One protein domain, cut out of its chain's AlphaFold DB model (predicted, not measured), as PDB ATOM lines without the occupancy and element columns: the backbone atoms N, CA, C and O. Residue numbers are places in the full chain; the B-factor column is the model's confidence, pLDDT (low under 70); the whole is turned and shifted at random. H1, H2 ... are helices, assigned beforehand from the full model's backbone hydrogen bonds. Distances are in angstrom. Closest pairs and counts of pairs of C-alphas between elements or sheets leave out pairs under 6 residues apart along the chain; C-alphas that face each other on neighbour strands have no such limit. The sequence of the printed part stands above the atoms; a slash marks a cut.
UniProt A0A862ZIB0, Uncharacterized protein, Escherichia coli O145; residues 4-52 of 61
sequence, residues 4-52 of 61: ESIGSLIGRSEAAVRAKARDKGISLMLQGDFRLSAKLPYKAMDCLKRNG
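AT A GLANCE: This is residues 4 to 52 of the 61 residues of an uncharacterized protein of Escherichia coli O145 (UniProt A0A862ZIB0). Two helices, H2 and H1, are set crosswise at one end of an elongated model, and a long unnamed stretch, residues 24 to 41, leads to a lone third helix, H3, at the other end. The printed part has 49 residues with three named helices, H1, H2 and H3 along the chain, and no named strand; the class is all helix. It is only just loose, close to extended, with a radius of gyration of the C-alphas of 14.2 A and spans of 40 by 20 by 16 A.

HOW THE PARTS SIT: H2, residues 14 to 23, touches H1, residues 4 to 10, about perpendicular at 77 degrees; their closest C-alphas, of Glu 14 and Glu 4, are 5.4 A apart. H3, residues 42 to 50, is apart from both. In H1, H2 and H3 every O i to N i+4 pair is within hydrogen-bond range.

IN THESE COORDINATES: H2 measures 14.4 A, H3 12.4 A and H1 10.0 A from first to last C-alpha. C-alpha 4 is at (32.176, -32.783, 36.099) and C-alpha 50 at (17.360, -16.617, 58.088).

THE WHOLE: The C-alphas farthest apart, of Gly 11 and Arg 50, are 40.2 A apart. The printed part has no cut. The link H2 to H3 is long; residues 29 to 35 stand free. Residues 29 to 40 and 42 have pLDDT under 70.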
ATOM      1  N   GLU A   4      31.306 -32.855  37.272       88.31
ATOM      2  CA  GLU A   4      32.176 -32.783  36.099       88.31
ATOM      3  C   GLU A   4      33.200 -33.927  36.074       88.31
ATOM      4  O   GLU A   4      33.305 -34.631  35.073       88.31
ATOM      5  N   SER A   5      33.903 -34.173  37.186       88.38
ATOM      6  CA  SER A   5      34.880 -35.272  37.268       88.38
ATOM      7  C   SER A   5      34.223 -36.650  37.142       88.38
ATOM      8  O   SER A   5      34.777 -37.524  36.479       88.38
ATOM      9  N   ILE A   6      33.009 -36.832  37.680       89.69
ATOM     10  CA  ILE A   6      32.204 -38.043  37.442       89.69
ATOM     11  C   ILE A   6      31.885 -38.181  35.953       89.69
ATOM     12  O   ILE A   6      32.078 -39.251  35.386       89.69
ATOM     13  N   GLY A   7      31.416 -37.102  35.319       91.62
ATOM     14  CA  GLY A   7      31.098 -37.074  33.894       91.62
ATOM     15  C   GLY A   7      32.297 -37.446  33.023       91.62
ATOM     16  O   GLY A   7      32.184 -38.327  32.172       91.62
ATOM     17  N   SER A   8      33.458 -36.849  33.297       94.62
ATOM     18  CA  SER A   8      34.718 -37.154  32.615       94.62
ATOM     19  C   SER A   8      35.096 -38.634  32.751       94.62
ATOM     20  O   SER A   8      35.389 -39.283  31.749       94.62
ATOM     21  N   LEU A   9      34.984 -39.198  33.959       94.56
ATOM     22  CA  LEU A   9      35.325 -40.596  34.234       94.56
ATOM     23  C   LEU A   9      34.436 -41.592  33.475       94.56
ATOM     24  O   LEU A   9      34.909 -42.640  33.045       94.56
ATOM     25  N   ILE A  10      33.148 -41.278  33.314       91.62
ATOM     26  CA  ILE A  10      32.176 -42.177  32.672       91.62
ATOM     27  C   ILE A  10      31.899 -41.829  31.201       91.62
ATOM     28  O   ILE A  10      31.027 -42.442  30.584       91.62
ATOM     29  N   GLY A  11      32.582 -40.822  30.643       95.38
ATOM     30  CA  GLY A  11      32.362 -40.342  29.276       95.38
ATOM     31  C   GLY A  11      30.969 -39.739  29.049       95.38
ATOM     32  O   GLY A  11      30.356 -39.945  28.001       95.38
ATOM     33  N   ARG A  12      30.417 -39.035  30.042       93.69
ATOM     34  CA  ARG A  12      29.088 -38.404  29.977       93.69
ATOM     35  C   ARG A  12      29.148 -36.933  30.368       93.69
ATOM     36  O   ARG A  12      30.011 -36.505  31.123       93.69
ATOM     37  N   SER A  13      28.178 -36.159  29.890       93.06
ATOM     38  CA  SER A  13      28.028 -34.764  30.302       93.06
ATOM     39  C   SER A  13      27.543 -34.647  31.747       93.06
ATOM     40  O   SER A  13      26.835 -35.518  32.262       93.06
ATOM     41  N   GLU A  14      27.846 -33.515  32.379       88.81
ATOM     42  CA  GLU A  14      27.360 -33.176  33.719       88.81
ATOM     43  C   GLU A  14      25.824 -33.275  33.819       88.81
ATOM     44  O   GLU A  14      25.272 -33.815  34.780       88.81
ATOM     45  N   ALA A  15      25.118 -32.822  32.776       87.38
ATOM     46  CA  ALA A  15      23.664 -32.905  32.686       87.38
ATOM     47  C   ALA A  15      23.156 -34.358  32.716       87.38
ATOM     48  O   ALA A  15      22.176 -34.649  33.405       87.38
ATOM     49  N   ALA A  16      23.837 -35.279  32.025       92.94
ATOM     50  CA  ALA A  16      23.478 -36.695  32.014       92.94
ATOM     51  C   ALA A  16      23.693 -37.351  33.387       92.94
ATOM     52  O   ALA A  16      22.848 -38.129  33.834       92.94
ATOM     53  N   VAL A  17      24.770 -36.990  34.092       91.12
ATOM     54  CA  VAL A  17      25.019 -37.445  35.470       91.12
ATOM     55  C   VAL A  17      23.893 -36.980  36.398       91.12
ATOM     56  O   VAL A  17      23.324 -37.783  37.139       91.12
ATOM     57  N   ARG A  18      23.501 -35.702  36.312       87.50
ATOM     58  CA  ARG A  18      22.404 -35.133  37.116       87.50
ATOM     59  C   ARG A  18      21.065 -35.793  36.816       87.50
ATOM     60  O   ARG A  18      20.313 -36.091  37.741       87.50
ATOM     61  N   ALA A  19      20.757 -36.019  35.541       89.19
ATOM     62  CA  ALA A  19      19.536 -36.706  35.138       89.19
ATOM     63  C   ALA A  19      19.492 -38.125  35.720       89.19
ATOM     64  O   ALA A  19      18.483 -38.513  36.307       89.19
ATOM     65  N   LYS A  20      20.606 -38.864  35.643       92.38
ATOM     66  CA  LYS A  20      20.664 -40.230  36.162       92.38
ATOM     67  C   LYS A  20      20.579 -40.296  37.685       92.38
ATOM     68  O   LYS A  20      19.938 -41.195  38.219       92.38
ATOM     69  N   ALA A  21      21.183 -39.340  38.386       89.25
ATOM     70  CA  ALA A  21      21.068 -39.253  39.835       89.25
ATOM     71  C   ALA A  21      19.619 -38.993  40.277       89.25
ATOM     72  O   ALA A  21      19.134 -39.676  41.174       89.25
ATOM     73  N   ARG A  22      18.898 -38.091  39.591       87.44
ATOM     74  CA  ARG A  22      17.466 -37.849  39.851       87.44
ATOM     75  C   ARG A  22      16.610 -39.085  39.586       87.44
ATOM     76  O   ARG A  22      15.803 -39.433  40.436       87.44
ATOM     77  N   ASP A  23      16.833 -39.763  38.459       90.81
ATOM     78  CA  ASP A  23      16.178 -41.039  38.113       90.81
ATOM     79  C   ASP A  23      16.354 -42.096  39.215       90.81
ATOM     80  O   ASP A  23      15.451 -42.871  39.508       90.81
ATOM     81  N   LYS A  24      17.517 -42.103  39.873       91.44
ATOM     82  CA  LYS A  24      17.840 -43.037  40.956       91.44
ATOM     83  C   LYS A  24      17.512 -42.526  42.359       91.44
ATOM     84  O   LYS A  24      17.809 -43.226  43.319       91.44
ATOM     85  N   GLY A  25      16.929 -41.333  42.497       84.56
ATOM     86  CA  GLY A  25      16.665 -40.718  43.803       84.56
ATOM     87  C   GLY A  25      17.933 -40.397  44.607       84.56
ATOM     88  O   GLY A  25      17.872 -40.231  45.821       84.56
ATOM     89  N   ILE A  26      19.092 -40.320  43.948       84.38
ATOM     90  CA  ILE A  26      20.373 -40.010  44.581       84.38
ATOM     91  C   ILE A  26      20.491 -38.491  44.705       84.38
ATOM     92  O   ILE A  26      20.538 -37.769  43.705       84.38
ATOM     93  N   SER A  27      20.584 -38.005  45.941       72.56
ATOM     94  CA  SER A  27      20.883 -36.601  46.212       72.56
ATOM     95  C   SER A  27      22.375 -36.347  46.003       72.56
ATOM     96  O   SER A  27      23.211 -36.730  46.822       72.56
ATOM     97  N   LEU A  28      22.725 -35.713  44.883       74.88
ATOM     98  CA  LEU A  28      24.075 -35.198  44.676       74.88
ATOM     99  C   LEU A  28      24.230 -33.922  45.507       74.88
ATOM    100  O   LEU A  28      23.809 -32.848  45.076       74.88
ATOM    101  N   MET A  29      24.833 -34.038  46.691       67.88
ATOM    102  CA  MET A  29      25.286 -32.870  47.444       67.88
ATOM    103  C   MET A  29      26.467 -32.255  46.698       67.88
ATOM    104  O   MET A  29      27.579 -32.781  46.698       67.88
ATOM    105  N   LEU A  30      26.192 -31.170  45.978       58.88
ATOM    106  CA  LEU A  30      27.211 -30.415  45.267       58.88
ATOM    107  C   LEU A  30      28.043 -29.661  46.296       58.88
ATOM    108  O   LEU A  30      27.534 -28.786  46.987       58.88
ATOM    109  N   GLN A  31      29.326 -29.986  46.374       52.81
ATOM    110  CA  GLN A  31      30.294 -29.133  47.040       52.81
ATOM    111  C   GLN A  31      30.726 -28.069  46.018       52.81
ATOM    112  O   GLN A  31      31.516 -28.353  45.120       52.81
ATOM    113  N   GLY A  32      30.108 -26.891  46.085       54.34
ATOM    114  CA  GLY A  32      30.354 -25.739  45.212       54.34
ATOM    115  C   GLY A  32      29.337 -24.632  45.490       54.34
ATOM    116  O   GLY A  32      28.274 -24.928  46.039       54.34
ATOM    117  N   ASP A  33      29.664 -23.384  45.134       51.56
ATOM    118  CA  ASP A  33      28.798 -22.222  45.372       51.56
ATOM    119  C   ASP A  33      27.398 -22.481  44.814       51.56
ATOM    120  O   ASP A  33      27.170 -22.560  43.602       51.56
ATOM    121  N   PHE A  34      26.452 -22.678  45.726       52.41
ATOM    122  CA  PHE A  34      25.069 -22.969  45.404       52.41
ATOM    123  C   PHE A  34      24.418 -21.705  44.840       52.41
ATOM    124  O   PHE A  34      23.806 -20.925  45.563       52.41
ATOM    125  N   ARG A  35      24.550 -21.486  43.530       56.31
ATOM    126  CA  ARG A  35      23.766 -20.469  42.822       56.31
ATOM    127  C   ARG A  35      22.393 -21.053  42.525       56.31
ATOM    128  O   ARG A  35      22.250 -21.980  41.726       56.31
ATOM    129  N   LEU A  36      21.377 -20.515  43.190       56.22
ATOM    130  CA  LEU A  36      19.979 -20.836  42.929       56.22
ATOM    131  C   LEU A  36      19.640 -20.548  41.460       56.22
ATOM    132  O   LEU A  36      19.532 -19.397  41.050       56.22
ATOM    133  N   SER A  37      19.457 -21.596  40.653       55.38
ATOM    134  CA  SER A  37      19.084 -21.466  39.234       55.38
ATOM    135  C   SER A  37      17.583 -21.251  39.012       55.38
ATOM    136  O   SER A  37      17.156 -20.949  37.899       55.38
ATOM    137  N   ALA A  38      16.772 -21.391  40.063       55.94
ATOM    138  CA  ALA A  38      15.336 -21.156  40.032       55.94
ATOM    139  C   ALA A  38      15.000 -19.845  40.756       55.94
ATOM    140  O   ALA A  38      15.446 -19.627  41.883       55.94
ATOM    141  N   LYS A  39      14.162 -18.998  40.139       60.78
ATOM    142  CA  LYS A  39      13.540 -17.855  40.824       60.78
ATOM    143  C   LYS A  39      12.658 -18.387  41.950       60.78
ATOM    144  O   LYS A  39      11.532 -18.823  41.719       60.78
ATOM    145  N   LEU A  40      13.181 -18.368  43.168       65.94
ATOM    146  CA  LEU A  40      12.403 -18.673  44.354       65.94
ATOM    147  C   LEU A  40      11.468 -17.501  44.680       65.94
ATOM    148  O   LEU A  40      11.853 -16.337  44.531       65.94
ATOM    149  N   PRO A  41      10.250 -17.780  45.171       70.75
ATOM    150  CA  PRO A  41       9.407 -16.755  45.762       70.75
ATOM    151  C   PRO A  41      10.157 -16.050  46.896       70.75
ATOM    152  O   PRO A  41      10.867 -16.696  47.666       70.75
ATOM    153  N   TYR A  42       9.946 -14.744  47.058       69.75
ATOM    154  CA  TYR A  42      10.638 -13.934  48.069       69.75
ATOM    155  C   TYR A  42      10.573 -14.541  49.483       69.75
ATOM    156  O   TYR A  42      11.576 -14.586  50.182       69.75
ATOM    157  N   LYS A  43       9.426 -15.115  49.873       77.19
ATOM    158  CA  LYS A  43       9.261 -15.808  51.167       77.19
ATOM    159  C   LYS A  43      10.196 -17.010  51.341       77.19
ATOM    160  O   LYS A  43      10.670 -17.254  52.445       77.19
ATOM    161  N   ALA A  44      10.446 -17.755  50.266       75.12
ATOM    162  CA  ALA A  44      11.358 -18.891  50.282       75.12
ATOM    163  C   ALA A  44      12.825 -18.431  50.275       75.12
ATOM    164  O   ALA A  44      13.665 -19.034  50.925       75.12
ATOM    165  N   MET A  45      13.136 -17.311  49.620       75.50
ATOM    166  CA  MET A  45      14.458 -16.687  49.745       75.50
ATOM    167  C   MET A  45      14.733 -16.209  51.173       75.50
ATOM    168  O   MET A  45      15.814 -16.437  51.711       75.50
ATOM    169  N   ASP A  46      13.744 -15.577  51.802       75.81
ATOM    170  CA  ASP A  46      13.873 -15.008  53.142       75.81
ATOM    171  C   ASP A  46      14.040 -16.098  54.213       75.81
ATOM    172  O   ASP A  46      14.834 -15.948  55.145       75.81
ATOM    173  N   CYS A  47      13.363 -17.243  54.052       78.44
ATOM    174  CA  CYS A  47      13.566 -18.380  54.947       78.44
ATOM    175  C   CYS A  47      14.967 -18.987  54.791       78.44
ATOM    176  O   CYS A  47      15.598 -19.299  55.797       78.44
ATOM    177  N   LEU A  48      15.501 -19.090  53.572       75.81
ATOM    178  CA  LEU A  48      16.856 -19.599  53.349       75.81
ATOM    179  C   LEU A  48      17.920 -18.667  53.952       75.81
ATOM    180  O   LEU A  48      18.846 -19.154  54.600       75.81
ATOM    181  N   LYS A  49      17.750 -17.340  53.827       76.06
ATOM    182  CA  LYS A  49      18.644 -16.345  54.452       76.06
ATOM    183  C   LYS A  49      18.648 -16.447  55.977       76.06
ATOM    184  O   LYS A  49      19.715 -16.504  56.578       76.06
ATOM    185  N   ARG A  50      17.471 -16.516  56.616       77.12
ATOM    186  CA  ARG A  50      17.360 -16.617  58.088       77.12
ATOM    187  C   ARG A  50      17.996 -17.878  58.658       77.12
ATOM    188  O   ARG A  50      18.469 -17.857  59.786       77.12
ATOM    189  N   ASN A  51      18.003 -18.959  57.885       79.75
ATOM    190  CA  ASN A  51      18.616 -20.221  58.284       79.75
ATOM    191  C   ASN A  51      20.101 -20.321  57.883       79.75
ATOM    192  O   ASN A  51      20.693 -21.383  58.041       79.75
ATOM    193  N   GLY A  52      20.704 -19.246  57.355       70.44
ATOM    194  CA  GLY A  52      22.118 -19.218  56.962       70.44
ATOM    195  C   GLY A  52      22.456 -20.135  55.784       70.44
ATOM    196  O   GLY A  52      23.615 -20.480  55.587       70.44
TER     197      GLY A  52